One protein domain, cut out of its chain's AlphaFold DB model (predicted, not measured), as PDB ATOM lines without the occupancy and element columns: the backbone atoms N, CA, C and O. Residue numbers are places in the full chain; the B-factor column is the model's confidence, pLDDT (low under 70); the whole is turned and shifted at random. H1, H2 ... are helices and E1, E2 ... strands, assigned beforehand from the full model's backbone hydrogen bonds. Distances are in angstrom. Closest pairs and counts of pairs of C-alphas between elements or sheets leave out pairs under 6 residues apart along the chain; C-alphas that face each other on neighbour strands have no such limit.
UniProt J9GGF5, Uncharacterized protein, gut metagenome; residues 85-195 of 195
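This is residues 85 to 195 of the 195 residues of an uncharacterized protein of gut metagenome (UniProt J9GGF5). What shape does the model have? It is an open frame with a hollow middle: H1, H2, H6 and the small strand hairpin E1 and E2 cluster at one end, and the long helical hairpin H4 and H5 makes a narrow V that reaches out to the other. H3 bridges one side of the hollow, from the cluster toward H4, and H5 with residues 174 to 178 returns along the other side to H6. What is it made of? The printed part has 111 residues with six named helices and two named strands, in the order H1 E1 E2 H2 H3 H4 H5 H6; the class is mostly helix, and the sheet E1 - E2 is antiparallel. How large is it? It is loose, with a radius of gyration of the C-alphas of 19.0 A and spans of 57 by 39 by 30 A.

What makes the sheet? E1, residues 101 to 103, and E2, residues 106 to 108, form an antiparallel hairpin at 144 degrees. N 101 and O 108 are within hydrogen-bond range at 2.8 A, as are N 103 and O 106 at 2.9 A. Which helices are near it? The closest C-alphas of H1, residues 89 to 99, and E2 are those of Lys 96 and Val 108, 6.3 A apart. H2, residues 110 to 116, is close to H1 but not clearly touching, with Phe 99 and Pro 110 their closest C-alphas at 6.8 A. H6, residues 179 to 185, only just touches H1 and H2, with 3 pairs of C-alphas within 8 A each; the closest are Tyr 92 and Pro 179 at 6.9 A, and Ser 111 and Pro 179 at 6.7 A. What lies farther out? H4, residues 135 to 147, and H5, residues 150 to 173, form a helical hairpin at a shallow tilt of 20 degrees, opposite ways; H5 touches H4 with residues 150 to 160 alone, closest at the C-alphas of Leu 144 and Tyr 153, 5.5 A. H3, residues 120 to 131, touches no helix and meets H4 only through their link. Are the helix backbones complete? Every O i to N i+4 pair is within hydrogen-bond range in H1, H3, H4, H5 and H6, and 2 of 3 are in H2.

Where does the first helix begin? C-alpha 89 of H1 is at (-1.476, -35.292, 40.654). How long are the longer helices? H5 measures 34.5 A from first to last C-alpha, H4 18.1 A, H3 16.9 A and H1 15.1 A. Where does the last helix end? C-alpha 185 of H6 is at (1.215, -25.116, 35.894).

How far does it reach? The two C-alphas farthest apart, those of Ala 105 and Gly 148, are 57.1 A apart. Are there cuts or long links? The printed part has no cut, and the links between the named elements are tight. Where is confidence low? Residues 192 to 195 are under 70 in pLDDT.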
ATOM      1  N   SER A  85     -12.890 -30.957  44.608       89.19
ATOM      2  CA  SER A  85     -11.511 -30.576  44.303       89.19
ATOM      3  C   SER A  85     -11.067 -31.154  42.962       89.19
ATOM      4  O   SER A  85     -11.340 -32.319  42.668       89.19
ATOM      5  N   ILE A  86     -10.331 -30.357  42.191       91.69
ATOM      6  CA  ILE A  86      -9.757 -30.795  40.921       91.69
ATOM      7  C   ILE A  86      -8.621 -31.781  41.196       91.69
ATOM      8  O   ILE A  86      -7.645 -31.437  41.864       91.69
ATOM      9  N   ASP A  87      -8.734 -32.990  40.653       92.50
ATOM     10  CA  ASP A  87      -7.641 -33.952  40.651       92.50
ATOM     11  C   ASP A  87      -6.647 -33.614  39.534       92.50
ATOM     12  O   ASP A  87      -7.019 -33.409  38.376       92.50
ATOM     13  N   VAL A  88      -5.369 -33.543  39.902       93.00
ATOM     14  CA  VAL A  88      -4.258 -33.245  38.992       93.00
ATOM     15  C   VAL A  88      -3.165 -34.293  39.159       93.00
ATOM     16  O   VAL A  88      -2.813 -35.000  38.217       93.00
ATOM     17  N   ARG A  89      -2.621 -34.416  40.378       94.19
ATOM     18  CA  ARG A  89      -1.476 -35.292  40.654       94.19
ATOM     19  C   ARG A  89      -1.832 -36.767  40.554       94.19
ATOM     20  O   ARG A  89      -1.036 -37.531  40.017       94.19
ATOM     21  N   SER A  90      -2.980 -37.173  41.092       93.19
ATOM     22  CA  SER A  90      -3.342 -38.590  41.136       93.19
ATOM     23  C   SER A  90      -3.570 -39.113  39.715       93.19
ATOM     24  O   SER A  90      -3.026 -40.156  39.350       93.19
ATOM     25  N   LEU A  91      -4.238 -38.316  38.875       93.31
ATOM     26  CA  LEU A  91      -4.420 -38.600  37.451       93.31
ATOM     27  C   LEU A  91      -3.099 -38.654  36.681       93.31
ATOM     28  O   LEU A  91      -2.891 -39.590  35.912       93.31
ATOM     29  N   TYR A  92      -2.193 -37.702  36.915       95.00
ATOM     30  CA  TYR A  92      -0.870 -37.704  36.288       95.00
ATOM     31  C   TYR A  92      -0.079 -38.975  36.624       95.00
ATOM     32  O   TYR A  92       0.429 -39.648  35.728       95.00
ATOM     33  N   GLU A  93       0.007 -39.341  37.907       95.38
ATOM     34  CA  GLU A  93       0.739 -40.541  38.330       95.38
ATOM     35  C   GLU A  93       0.058 -41.825  37.840       95.38
ATOM     36  O   GLU A  93       0.739 -42.783  37.462       95.38
ATOM     37  N   LEU A  94      -1.278 -41.846  37.773       95.12
ATOM     38  CA  LEU A  94      -2.027 -42.961  37.202       95.12
ATOM     39  C   LEU A  94      -1.707 -43.128  35.712       95.12
ATOM     40  O   LEU A  94      -1.323 -44.224  35.302       95.12
ATOM     41  N   GLU A  95      -1.777 -42.057  34.917       95.31
ATOM     42  CA  GLU A  95      -1.414 -42.071  33.494       95.31
ATOM     43  C   GLU A  95       0.044 -42.511  33.306       95.31
ATOM     44  O   GLU A  95       0.342 -43.379  32.484       95.31
ATOM     45  N   LYS A  96       0.954 -41.994  34.134       95.38
ATOM     46  CA  LYS A  96       2.372 -42.369  34.133       95.38
ATOM     47  C   LYS A  96       2.584 -43.836  34.486       95.38
ATOM     48  O   LYS A  96       3.462 -44.491  33.916       95.38
ATOM     49  N   SER A  97       1.789 -44.387  35.398       96.44
ATOM     50  CA  SER A  97       1.858 -45.802  35.761       96.44
ATOM     51  C   SER A  97       1.358 -46.697  34.621       96.44
ATOM     52  O   SER A  97       2.098 -47.592  34.205       96.44
ATOM     53  N   CYS A  98       0.185 -46.392  34.055       96.50
ATOM     54  CA  CYS A  98      -0.504 -47.202  33.050       96.50
ATOM     55  C   CYS A  98       0.102 -47.084  31.646       96.50
ATOM     56  O   CYS A  98       0.229 -48.086  30.949       96.50
ATOM     57  N   PHE A  99       0.472 -45.871  31.234       96.69
ATOM     58  CA  PHE A  99       0.831 -45.536  29.851       96.69
ATOM     59  C   PHE A  99       2.189 -44.845  29.717       96.69
ATOM     60  O   PHE A  99       2.565 -44.441  28.619       96.69
ATOM     61  N   GLY A 100       2.927 -44.671  30.816       95.69
ATOM     62  CA  GLY A 100       4.167 -43.908  30.770       95.69
ATOM     63  C   GLY A 100       5.236 -44.557  29.885       95.69
ATOM     64  O   GLY A 100       5.442 -45.773  29.903       95.69
ATOM     65  N   ILE A 101       5.945 -43.710  29.150       96.94
ATOM     66  CA  ILE A 101       6.961 -44.063  28.164       96.94
ATOM     67  C   ILE A 101       8.335 -43.898  28.813       96.94
ATOM     68  O   ILE A 101       8.648 -42.847  29.375       96.94
ATOM     69  N   THR A 102       9.164 -44.938  28.754       96.38
ATOM     70  CA  THR A 102      10.531 -44.891  29.286       96.38
ATOM     71  C   THR A 102      11.448 -44.165  28.308       96.38
ATOM     72  O   THR A 102      11.633 -44.605  27.177       96.38
ATOM     73  N   THR A 103      12.053 -43.073  28.766       93.31
ATOM     74  CA  THR A 103      13.084 -42.320  28.040       93.31
ATOM     75  C   THR A 103      14.406 -42.367  28.805       93.31
ATOM     76  O   THR A 103      14.450 -42.802  29.958       93.31
ATOM     77  N   ALA A 104      15.491 -41.873  28.202       91.81
ATOM     78  CA  ALA A 104      16.780 -41.750  28.888       91.81
ATOM     79  C   ALA A 104      16.731 -40.826  30.125       91.81
ATOM     80  O   ALA A 104      17.522 -41.003  31.046       91.81
ATOM     81  N   ALA A 105      15.795 -39.871  30.170       87.12
ATOM     82  CA  ALA A 105      15.602 -38.946  31.291       87.12
ATOM     83  C   ALA A 105      14.642 -39.485  32.374       87.12
ATOM     84  O   ALA A 105      14.444 -38.839  33.400       87.12
ATOM     85  N   GLY A 106      14.041 -40.657  32.152       92.69
ATOM     86  CA  GLY A 106      13.053 -41.265  33.041       92.69
ATOM     87  C   GLY A 106      11.734 -41.584  32.341       92.69
ATOM     88  O   GLY A 106      11.588 -41.447  31.124       92.69
ATOM     89  N   LYS A 107      10.759 -42.050  33.127       95.12
ATOM     90  CA  LYS A 107       9.403 -42.328  32.644       95.12
ATOM     91  C   LYS A 107       8.625 -41.013  32.537       95.12
ATOM     92  O   LYS A 107       8.641 -40.235  33.490       95.12
ATOM     93  N   VAL A 108       7.943 -40.796  31.420       95.06
ATOM     94  CA  VAL A 108       7.117 -39.604  31.135       95.06
ATOM     95  C   VAL A 108       5.726 -40.029  30.672       95.06
ATOM     96  O   VAL A 108       5.563 -41.159  30.208       95.06
ATOM     97  N   ILE A 109       4.713 -39.174  30.801       95.44
ATOM     98  CA  ILE A 109       3.377 -39.468  30.255       95.44
ATOM     99  C   ILE A 109       3.346 -39.271  28.728       95.44
ATOM    100  O   ILE A 109       4.181 -38.540  28.185       95.44
ATOM    101  N   PRO A 110       2.402 -39.899  28.000       94.62
ATOM    102  CA  PRO A 110       2.283 -39.736  26.552       94.62
ATOM    103  C   PRO A 110       2.242 -38.277  26.085       94.62
ATOM    104  O   PRO A 110       2.898 -37.942  25.102       94.62
ATOM    105  N   SER A 111       1.527 -37.397  26.791       93.38
ATOM    106  CA  SER A 111       1.447 -35.976  26.420       93.38
ATOM    107  C   SER A 111       2.802 -35.257  26.495       93.38
ATOM    108  O   SER A 111       3.134 -34.508  25.580       93.38
ATOM    109  N   GLU A 112       3.625 -35.541  27.509       94.50
ATOM    110  CA  GLU A 112       5.000 -35.028  27.629       94.50
ATOM    111  C   GLU A 112       5.895 -35.554  26.498       94.50
ATOM    112  O   GLU A 112       6.668 -34.803  25.905       94.50
ATOM    113  N   PHE A 113       5.774 -36.843  26.166       94.88
ATOM    114  CA  PHE A 113       6.561 -37.449  25.094       94.88
ATOM    115  C   PHE A 113       6.208 -36.862  23.724       94.88
ATOM    116  O   PHE A 113       7.103 -36.459  22.976       94.88
ATOM    117  N   PHE A 114       4.913 -36.791  23.400       94.38
ATOM    118  CA  PHE A 114       4.442 -36.267  22.121       94.38
ATOM    119  C   PHE A 114       4.611 -34.756  22.010       94.38
ATOM    120  O   PHE A 114       4.791 -34.282  20.900       94.38
ATOM    121  N   ALA A 115       4.681 -34.002  23.110       92.69
ATOM    122  CA  ALA A 115       5.060 -32.589  23.047       92.69
ATOM    123  C   ALA A 115       6.469 -32.371  22.458       92.69
ATOM    124  O   ALA A 115       6.719 -31.340  21.843       92.69
ATOM    125  N   LEU A 116       7.378 -33.343  22.611       93.06
ATOM    126  CA  LEU A 116       8.736 -33.294  22.052       93.06
ATOM    127  C   LEU A 116       8.879 -34.064  20.729       93.06
ATOM    128  O   LEU A 116       9.758 -33.754  19.931       93.06
ATOM    129  N   HIS A 117       8.023 -35.060  20.493       93.50
ATOM    130  CA  HIS A 117       8.087 -35.972  19.344       93.50
ATOM    131  C   HIS A 117       6.802 -35.910  18.508       93.50
ATOM    132  O   HIS A 117       6.198 -36.938  18.193       93.50
ATOM    133  N   HIS A 118       6.359 -34.699  18.180       94.25
ATOM    134  CA  HIS A 118       5.180 -34.484  17.348       94.25
ATOM    135  C   HIS A 118       5.532 -34.384  15.860       94.25
ATOM    136  O   HIS A 118       6.690 -34.241  15.462       94.25
ATOM    137  N   HIS A 119       4.505 -34.464  15.017       95.88
ATOM    138  CA  HIS A 119       4.639 -34.308  13.577       95.88
ATOM    139  C   HIS A 119       3.496 -33.443  13.060       95.88
ATOM    140  O   HIS A 119       2.332 -33.798  13.230       95.88
ATOM    141  N   THR A 120       3.816 -32.368  12.337       95.94
ATOM    142  CA  THR A 120       2.853 -31.328  11.937       95.94
ATOM    143  C   THR A 120       1.593 -31.877  11.262       95.94
ATOM    144  O   THR A 120       0.486 -31.413  11.524       95.94
ATOM    145  N   ILE A 121       1.736 -32.890  10.397       96.81
ATOM    146  CA  ILE A 121       0.584 -33.514   9.725       96.81
ATOM    147  C   ILE A 121      -0.286 -34.285  10.728       96.81
ATOM    148  O   ILE A 121      -1.511 -34.224  10.651       96.81
ATOM    149  N   ALA A 122       0.333 -35.001  11.667       94.75
ATOM    150  CA  ALA A 122      -0.398 -35.749  12.683       94.75
ATOM    151  C   ALA A 122      -1.142 -34.795  13.629       94.75
ATOM    152  O   ALA A 122      -2.310 -35.036  13.918       94.75
ATOM    153  N   ASP A 123      -0.518 -33.680  14.014       94.25
ATOM    154  CA  ASP A 123      -1.133 -32.663  14.876       94.25
ATOM    155  C   ASP A 123      -2.345 -32.010  14.210       94.25
ATOM    156  O   ASP A 123      -3.384 -31.811  14.841       94.25
ATOM    157  N   PHE A 124      -2.245 -31.735  12.904       95.56
ATOM    158  CA  PHE A 124      -3.369 -31.232  12.120       95.56
ATOM    159  C   PHE A 124      -4.557 -32.203  12.161       95.56
ATOM    160  O   PHE A 124      -5.679 -31.804  12.480       95.56
ATOM    161  N   PHE A 125      -4.321 -33.490  11.890       95.69
ATOM    162  CA  PHE A 125      -5.386 -34.494  11.937       95.69
ATOM    163  C   PHE A 125      -5.910 -34.737  13.354       95.69
ATOM    164  O   PHE A 125      -7.114 -34.927  13.519       95.69
ATOM    165  N   ALA A 126      -5.057 -34.674  14.378       93.25
ATOM    166  CA  ALA A 126      -5.482 -34.746  15.771       93.25
ATOM    167  C   ALA A 126      -6.461 -33.612  16.105       93.25
ATOM    168  O   ALA A 126      -7.509 -33.869  16.694       93.25
ATOM    169  N   GLY A 127      -6.186 -32.386  15.646       91.94
ATOM    170  CA  GLY A 127      -7.110 -31.257  15.766       91.94
ATOM    171  C   GLY A 127      -8.441 -31.491  15.043       91.94
ATOM    172  O   GLY A 127      -9.505 -31.258  15.618       91.94
ATOM    173  N   VAL A 128      -8.405 -32.011  13.810       93.62
ATOM    174  CA  VAL A 128      -9.624 -32.350  13.051       93.62
ATOM    175  C   VAL A 128     -10.470 -33.378  13.803       93.62
ATOM    176  O   VAL A 128     -11.657 -33.145  14.027       93.62
ATOM    177  N   PHE A 129      -9.871 -34.487  14.243       93.25
ATOM    178  CA  PHE A 129     -10.590 -35.533  14.972       93.25
ATOM    179  C   PHE A 129     -11.071 -35.072  16.347       93.25
ATOM    180  O   PHE A 129     -12.168 -35.451  16.758       93.25
ATOM    181  N   TYR A 130     -10.310 -34.209  17.025       90.94
ATOM    182  CA  TYR A 130     -10.733 -33.605  18.283       90.94
ATOM    183  C   TYR A 130     -12.020 -32.800  18.111       90.94
ATOM    184  O   TYR A 130     -12.902 -32.895  18.952       90.94
ATOM    185  N   LEU A 131     -12.189 -32.071  17.003       90.69
ATOM    186  CA  LEU A 131     -13.404 -31.295  16.730       90.69
ATOM    187  C   LEU A 131     -14.605 -32.153  16.307       90.69
ATOM    188  O   LEU A 131     -15.736 -31.671  16.339       90.69
ATOM    189  N   CYS A 132     -14.402 -33.417  15.930       93.38
ATOM    190  CA  CYS A 132     -15.453 -34.280  15.390       93.38
ATOM    191  C   CYS A 132     -16.440 -34.823  16.435       93.38
ATOM    192  O   CYS A 132     -17.498 -35.324  16.046       93.38
ATOM    193  N   TRP A 133     -16.142 -34.716  17.731       88.56
ATOM    194  CA  TRP A 133     -16.915 -35.367  18.795       88.56
ATOM    195  C   TRP A 133     -18.400 -34.957  18.865       88.56
ATOM    196  O   TRP A 133     -19.224 -35.781  19.249       88.56
ATOM    197  N   VAL A 134     -18.771 -33.739  18.442       90.94
ATOM    198  CA  VAL A 134     -20.183 -33.297  18.302       90.94
ATOM    199  C   VAL A 134     -20.671 -33.293  16.849       90.94
ATOM    200  O   VAL A 134     -21.741 -33.850  16.585       90.94
ATOM    201  N   PRO A 135     -19.943 -32.705  15.877       92.06
ATOM    202  CA  PRO A 135     -20.441 -32.572  14.511       92.06
ATOM    203  C   PRO A 135     -20.675 -33.915  13.821       92.06
ATOM    204  O   PRO A 135     -21.658 -34.055  13.096       92.06
ATOM    205  N   VAL A 136     -19.815 -34.916  14.054       95.12
ATOM    206  CA  VAL A 136     -19.943 -36.227  13.399       95.12
ATOM    207  C   VAL A 136     -21.178 -36.984  13.897       95.12
ATOM    208  O   VAL A 136     -21.963 -37.413  13.049       95.12
ATOM    209  N   PRO A 137     -21.445 -37.103  15.215       94.81
ATOM    210  CA  PRO A 137     -22.704 -37.666  15.702       94.81
ATOM    211  C   PRO A 137     -23.948 -36.957  15.168       94.81
ATOM    212  O   PRO A 137     -24.886 -37.624  14.734       94.81
ATOM    213  N   ILE A 138     -23.959 -35.619  15.135       94.69
ATOM    214  CA  ILE A 138     -25.097 -34.861  14.593       94.69
ATOM    215  C   ILE A 138     -25.280 -35.159  13.101       94.69
ATOM    216  O   ILE A 138     -26.394 -35.463  12.674       94.69
ATOM    217  N   ALA A 139     -24.203 -35.121  12.312       96.25
ATOM    218  CA  ALA A 139     -24.247 -35.416  10.882       96.25
ATOM    219  C   ALA A 139     -24.724 -36.849  10.607       96.25
ATOM    220  O   ALA A 139     -25.571 -37.064   9.741       96.25
ATOM    221  N   PHE A 140     -24.245 -37.824  11.383       97.00
ATOM    222  CA  PHE A 140     -24.685 -39.212  11.289       97.00
ATOM    223  C   PHE A 140     -26.168 -39.371  11.656       97.00
ATOM    224  O   PHE A 140     -26.921 -40.027  10.934       97.00
ATOM    225  N   GLY A 141     -26.624 -38.715  12.727       96.50
ATOM    226  CA  GLY A 141     -28.037 -38.671  13.094       96.50
ATOM    227  C   GLY A 141     -28.896 -38.063  11.981       96.50
ATOM    228  O   GLY A 141     -29.896 -38.648  11.569       96.50
ATOM    229  N   LEU A 142     -28.487 -36.922  11.428       95.62
ATOM    230  CA  LEU A 142     -29.170 -36.296  10.295       95.62
ATOM    231  C   LEU A 142     -29.214 -37.216   9.072       95.62
ATOM    232  O   LEU A 142     -30.262 -37.338   8.441       95.62
ATOM    233  N   TRP A 143     -28.124 -37.917   8.768       97.25
ATOM    234  CA  TRP A 143     -28.090 -38.900   7.688       97.25
ATOM    235  C   TRP A 143     -29.096 -40.042   7.913       97.25
ATOM    236  O   TRP A 143     -29.878 -40.341   7.009       97.25
ATOM    237  N   LEU A 144     -29.167 -40.619   9.120       97.06
ATOM    238  CA  LEU A 144     -30.174 -41.632   9.473       97.06
ATOM    239  C   LEU A 144     -31.603 -41.099   9.321       97.06
ATOM    240  O   LEU A 144     -32.482 -41.779   8.782       97.06
ATOM    241  N   TYR A 145     -31.833 -39.863   9.770       95.12
ATOM    242  CA  TYR A 145     -33.114 -39.182   9.638       95.12
ATOM    243  C   TYR A 145     -33.506 -39.035   8.160       95.12
ATOM    244  O   TYR A 145     -34.623 -39.388   7.778       95.12
ATOM    245  N   LEU A 146     -32.594 -38.563   7.309       94.25
ATOM    246  CA  LEU A 146     -32.840 -38.366   5.877       94.25
ATOM    247  C   LEU A 146     -33.017 -39.688   5.118       94.25
ATOM    248  O   LEU A 146     -33.865 -39.760   4.232       94.25
ATOM    249  N   LYS A 147     -32.301 -40.748   5.511       95.69
ATOM    250  CA  LYS A 147     -32.455 -42.102   4.953       95.69
ATOM    251  C   LYS A 147     -33.814 -42.739   5.286       95.69
ATOM    252  O   LYS A 147     -34.220 -43.699   4.642       95.69
ATOM    253  N   GLY A 148     -34.533 -42.206   6.276       93.81
ATOM    254  CA  GLY A 148     -35.836 -42.716   6.707       93.81
ATOM    255  C   GLY A 148     -35.771 -43.729   7.852       93.81
ATOM    256  O   GLY A 148     -36.816 -44.210   8.285       93.81
ATOM    257  N   GLU A 149     -34.588 -43.984   8.416       95.94
ATOM    258  CA  GLU A 149     -34.353 -44.913   9.531       95.94
ATOM    259  C   GLU A 149     -34.768 -44.293  10.881       95.94
ATOM    260  O   GLU A 149     -33.972 -44.140  11.807       95.94
ATOM    261  N   ARG A 150     -36.040 -43.883  11.003       92.94
ATOM    262  CA  ARG A 150     -36.538 -43.052  12.121       92.94
ATOM    263  C   ARG A 150     -36.343 -43.698  13.491       92.94
ATOM    264  O   ARG A 150     -36.006 -43.004  14.443       92.94
ATOM    265  N   LYS A 151     -36.542 -45.017  13.592       95.12
ATOM    266  CA  LYS A 151     -36.372 -45.755  14.852       95.12
ATOM    267  C   LYS A 151     -34.909 -45.764  15.292       95.12
ATOM    268  O   LYS A 151     -34.620 -45.452  16.443       95.12
ATOM    269  N   LEU A 152     -33.997 -46.072  14.368       97.06
ATOM    270  CA  LEU A 152     -32.562 -46.083  14.645       97.06
ATOM    271  C   LEU A 152     -32.052 -44.678  14.979       97.06
ATOM    272  O   LEU A 152     -31.302 -44.518  15.935       97.06
ATOM    273  N   TYR A 153     -32.525 -43.663  14.253       97.38
ATOM    274  CA  TYR A 153     -32.256 -42.262  14.557       97.38
ATOM    275  C   TYR A 153     -32.650 -41.886  15.991       97.38
ATOM    276  O   TYR A 153     -31.832 -41.331  16.718       97.38
ATOM    277  N   LEU A 154     -33.887 -42.191  16.401       95.25
ATOM    278  CA  LEU A 154     -34.377 -41.841  17.736       95.25
ATOM    279  C   LEU A 154     -33.572 -42.546  18.828       95.25
ATOM    280  O   LEU A 154     -33.167 -41.899  19.789       95.25
ATOM    281  N   HIS A 155     -33.287 -43.843  18.667       97.25
ATOM    282  CA  HIS A 155     -32.420 -44.562  19.603       97.25
ATOM    283  C   HIS A 155     -31.036 -43.917  19.685       97.25
ATOM    284  O   HIS A 155     -30.556 -43.651  20.782       97.25
ATOM    285  N   PHE A 156     -30.423 -43.617  18.539       98.00
ATOM    286  CA  PHE A 156     -29.113 -42.984  18.484       98.00
ATOM    287  C   PHE A 156     -29.104 -41.614  19.176       98.00
ATOM    288  O   PHE A 156     -28.259 -41.376  20.030       98.00
ATOM    289  N   ALA A 157     -30.060 -40.734  18.864       97.25
ATOM    290  CA  ALA A 157     -30.133 -39.391  19.437       97.25
ATOM    291  C   ALA A 157     -30.397 -39.416  20.955       97.25
ATOM    292  O   ALA A 157     -29.783 -38.654  21.702       97.25
ATOM    293  N   CYS A 158     -31.264 -40.317  21.428       96.94
ATOM    294  CA  CYS A 158     -31.525 -40.489  22.857       96.94
ATOM    295  C   CYS A 158     -30.318 -41.074  23.601       96.94
ATOM    296  O   CYS A 158     -29.994 -40.599  24.686       96.94
ATOM    297  N   VAL A 159     -29.637 -42.073  23.029       97.44
ATOM    298  CA  VAL A 159     -28.415 -42.644  23.620       97.44
ATOM    299  C   VAL A 159     -27.293 -41.611  23.630       97.44
ATOM    300  O   VAL A 159     -26.613 -41.479  24.642       97.44
ATOM    301  N   PHE A 160     -27.138 -40.832  22.557       97.31
ATOM    302  CA  PHE A 160     -26.190 -39.722  22.506       97.31
ATOM    303  C   PHE A 160     -26.438 -38.736  23.653       97.31
ATOM    304  O   PHE A 160     -25.509 -38.424  24.394       97.31
ATOM    305  N   LEU A 161     -27.685 -38.296  23.847       97.81
ATOM    306  CA  LEU A 161     -28.036 -37.417  24.962       97.81
ATOM    307  C   LEU A 161     -27.731 -38.077  26.315       97.81
ATOM    308  O   LEU A 161     -27.049 -37.481  27.142       97.81
ATOM    309  N   LEU A 162     -28.192 -39.312  26.531       97.94
ATOM    310  CA  LEU A 162     -28.027 -40.028  27.797       97.94
ATOM    311  C   LEU A 162     -26.553 -40.203  28.179       97.94
ATOM    312  O   LEU A 162     -26.172 -39.884  29.301       97.94
ATOM    313  N   VAL A 163     -25.722 -40.688  27.254       97.12
ATOM    314  CA  VAL A 163     -24.295 -40.931  27.510       97.12
ATOM    315  C   VAL A 163     -23.573 -39.625  27.828       97.12
ATOM    316  O   VAL A 163     -22.756 -39.597  28.745       97.12
ATOM    317  N   ASN A 164     -23.909 -38.529  27.142       97.25
ATOM    318  CA  ASN A 164     -23.325 -37.227  27.455       97.25
ATOM    319  C   ASN A 164     -23.772 -36.701  28.826       97.25
ATOM    320  O   ASN A 164     -22.936 -36.208  29.573       97.25
ATOM    321  N   LEU A 165     -25.043 -36.866  29.212       96.75
ATOM    322  CA  LEU A 165     -25.505 -36.492  30.555       96.75
ATOM    323  C   LEU A 165     -24.813 -37.313  31.656       96.75
ATOM    324  O   LEU A 165     -24.446 -36.758  32.690       96.75
ATOM    325  N   ILE A 166     -24.587 -38.611  31.425       97.56
ATOM    326  CA  ILE A 166     -23.782 -39.455  32.324       97.56
ATOM    327  C   ILE A 166     -22.341 -38.934  32.390       97.56
ATOM    328  O   ILE A 166     -21.778 -38.829  33.477       97.56
ATOM    329  N   GLY A 167     -21.759 -38.559  31.248       95.31
ATOM    330  CA  GLY A 167     -20.434 -37.944  31.179       95.31
ATOM    331  C   GLY A 167     -20.348 -36.646  31.982       95.31
ATOM    332  O   GLY A 167     -19.401 -36.461  32.741       95.31
ATOM    333  N   PHE A 168     -21.362 -35.783  31.889       95.12
ATOM    334  CA  PHE A 168     -21.436 -34.554  32.679       95.12
ATOM    335  C   PHE A 168     -21.517 -34.864  34.171       95.12
ATOM    336  O   PHE A 168     -20.753 -34.298  34.940       95.12
ATOM    337  N   ALA A 169     -22.363 -35.809  34.587       94.88
ATOM    338  CA  ALA A 169     -22.414 -36.237  35.983       94.88
ATOM    339  C   ALA A 169     -21.043 -36.743  36.470       94.88
ATOM    340  O   ALA A 169     -20.583 -36.335  37.534       94.88
ATOM    341  N   GLY A 170     -20.349 -37.551  35.662       94.31
ATOM    342  CA  GLY A 170     -18.975 -37.978  35.935       94.31
ATOM    343  C   GLY A 170     -18.007 -36.802  36.093       94.31
ATOM    344  O   GLY A 170     -17.212 -36.788  37.027       94.31
ATOM    345  N   TYR A 171     -18.134 -35.777  35.247       92.06
ATOM    346  CA  TYR A 171     -17.318 -34.560  35.294       92.06
ATOM    347  C   TYR A 171     -17.511 -33.732  36.577       92.06
ATOM    348  O   TYR A 171     -16.602 -33.007  36.984       92.06
ATOM    349  N   TYR A 172     -18.676 -33.844  37.223       92.94
ATOM    350  CA  TYR A 172     -18.946 -33.256  38.541       92.94
ATOM    351  C   TYR A 172     -18.514 -34.154  39.702       92.94
ATOM    352  O   TYR A 172     -18.065 -33.644  40.725       92.94
ATOM    353  N   ILE A 173     -18.643 -35.477  39.560       94.31
ATOM    354  CA  ILE A 173     -18.205 -36.446  40.577       94.31
ATOM    355  C   ILE A 173     -16.681 -36.422  40.714       94.31
ATOM    356  O   ILE A 173     -16.162 -36.472  41.827       94.31
ATOM    357  N   HIS A 174     -15.972 -36.334  39.591       92.56
ATOM    358  CA  HIS A 174     -14.518 -36.324  39.554       92.56
ATOM    359  C   HIS A 174     -14.006 -35.240  38.594       92.56
ATOM    360  O   HIS A 174     -13.700 -35.528  37.432       92.56
ATOM    361  N   PRO A 175     -13.927 -33.976  39.054       92.50
ATOM    362  CA  PRO A 175     -13.297 -32.905  38.296       92.50
ATOM    363  C   PRO A 175     -11.827 -33.241  38.034       92.50
ATOM    364  O   PRO A 175     -11.028 -33.357  38.958       92.50
ATOM    365  N   ALA A 176     -11.480 -33.393  36.761       92.31
ATOM    366  CA  ALA A 176     -10.157 -33.806  36.315       92.31
ATOM    367  C   ALA A 176      -9.467 -32.666  35.565       92.31
ATOM    368  O   ALA A 176     -10.044 -32.092  34.634       92.31
ATOM    369  N   ALA A 177      -8.225 -32.356  35.935       91.75
ATOM    370  CA  ALA A 177      -7.396 -31.470  35.134       91.75
ATOM    371  C   ALA A 177      -6.883 -32.200  33.881       91.75
ATOM    372  O   ALA A 177      -6.539 -33.382  33.938       91.75
ATOM    373  N   PRO A 178      -6.805 -31.511  32.733       90.69
ATOM    374  CA  PRO A 178      -6.224 -32.094  31.534       90.69
ATOM    375  C   PRO A 178      -4.698 -32.271  31.683       90.69
ATOM    376  O   PRO A 178      -4.066 -31.482  32.388       90.69
ATOM    377  N   PRO A 179      -4.065 -33.222  30.967       89.12
ATOM    378  CA  PRO A 179      -2.630 -33.509  31.110       89.12
ATOM    379  C   PRO A 179      -1.711 -32.296  30.904       89.12
ATOM    380  O   PRO A 179      -0.744 -32.106  31.641       89.12
ATOM    381  N   TRP A 180      -2.053 -31.412  29.959       90.12
ATOM    382  CA  TRP A 180      -1.293 -30.184  29.700       90.12
ATOM    383  C   TRP A 180      -1.284 -29.212  30.886       90.12
ATOM    384  O   TRP A 180      -0.401 -28.358  30.964       90.12
ATOM    385  N   TYR A 181      -2.249 -29.306  31.808       92.06
ATOM    386  CA  TYR A 181      -2.287 -28.454  32.994       92.06
ATOM    387  C   TYR A 181      -1.098 -28.764  33.905       92.06
ATOM    388  O   TYR A 181      -0.355 -27.854  34.263       92.06
ATOM    389  N   ALA A 182      -0.863 -30.048  34.193       92.00
ATOM    390  CA  ALA A 182       0.266 -30.487  35.010       92.00
ATOM    391  C   ALA A 182       1.613 -30.080  34.394       92.00
ATOM    392  O   ALA A 182       2.518 -29.652  35.109       92.00
ATOM    393  N   MET A 183       1.716 -30.147  33.063       89.94
ATOM    394  CA  MET A 183       2.922 -29.769  32.319       89.94
ATOM    395  C   MET A 183       3.245 -28.271  32.422       89.94
ATOM    396  O   MET A 183       4.412 -27.904  32.506       89.94
ATOM    397  N   ASN A 184       2.224 -27.410  32.407       91.25
ATOM    398  CA  ASN A 184       2.407 -25.957  32.326       91.25
ATOM    399  C   ASN A 184       2.341 -25.248  33.687       91.25
ATOM    400  O   ASN A 184       2.984 -24.218  33.870       91.25
ATOM    401  N   TYR A 185       1.555 -25.778  34.627       90.12
ATOM    402  CA  TYR A 185       1.215 -25.116  35.894       90.12
ATOM    403  C   TYR A 185       1.532 -25.970  37.130       90.12
ATOM    404  O   TYR A 185       1.361 -25.514  38.259       90.12
ATOM    405  N   GLY A 186       2.015 -27.202  36.943       91.06
ATOM    406  CA  GLY A 186       2.269 -28.133  38.035       91.06
ATOM    407  C   GLY A 186       0.987 -28.733  38.619       91.06
ATOM    408  O   GLY A 186      -0.052 -28.819  37.970       91.06
ATOM    409  N   PHE A 187       1.072 -29.206  39.861       91.88
ATOM    410  CA  PHE A 187       0.026 -30.039  40.470       91.88
ATOM    411  C   PHE A 187      -0.979 -29.281  41.334       91.88
ATOM    412  O   PHE A 187      -1.919 -29.894  41.835       91.88
ATOM    413  N   GLU A 188      -0.779 -27.981  41.532       88.19
ATOM    414  CA  GLU A 188      -1.687 -27.155  42.323       88.19
ATOM    415  C   GLU A 188      -2.742 -26.517  41.407       88.19
ATOM    416  O   GLU A 188      -2.387 -25.834  40.440       88.19
ATOM    417  N   PRO A 189      -4.045 -26.741  41.661       82.56
ATOM    418  CA  PRO A 189      -5.104 -26.075  40.916       82.56
ATOM    419  C   PRO A 189      -5.109 -24.565  41.180       82.56
ATOM    420  O   PRO A 189      -5.282 -24.120  42.314       82.56
ATOM    421  N   ILE A 190      -4.969 -23.766  40.125       82.69
ATOM    422  CA  ILE A 190      -5.054 -22.308  40.167       82.69
ATOM    423  C   ILE A 190      -6.512 -21.942  39.904       82.69
ATOM    424  O   ILE A 190      -6.983 -21.950  38.766       82.69
ATOM    425  N   LEU A 191      -7.240 -21.635  40.973       78.06
ATOM    426  CA  LEU A 191      -8.609 -21.139  40.900       78.06
ATOM    427  C   LEU A 191      -8.565 -19.609  40.922       78.06
ATOM    428  O   LEU A 191      -8.370 -18.996  41.971       78.06
ATOM    429  N   ASN A 192      -8.719 -18.972  39.760       63.62
ATOM    430  CA  ASN A 192      -8.860 -17.519  39.698       63.62
ATOM    431  C   ASN A 192     -10.247 -17.134  40.230       63.62
ATOM    432  O   ASN A 192     -11.229 -17.146  39.488       63.62
ATOM    433  N   TYR A 193     -10.327 -16.800  41.519       53.59
ATOM    434  CA  TYR A 193     -11.521 -16.239  42.152       53.59
ATOM    435  C   TYR A 193     -11.771 -14.815  41.644       53.59
ATOM    436  O   TYR A 193     -11.507 -13.832  42.328       53.59
ATOM    437  N   THR A 194     -12.285 -14.693  40.429       42.09
ATOM    438  CA  THR A 194     -12.826 -13.430  39.921       42.09
ATOM    439  C   THR A 194     -14.197 -13.739  39.348       42.09
ATOM    440  O   THR A 194     -14.297 -14.323  38.272       42.09
ATOM    441  N   ARG A 195     -15.234 -13.427  40.133       45.34
ATOM    442  CA  ARG A 195     -16.598 -13.249  39.621       45.34
ATOM    443  C   ARG A 195     -16.692 -11.918  38.895       45.34
ATOM    444  O   ARG A 195     -16.078 -10.952  39.402       45.34
TER     445      ARG A 195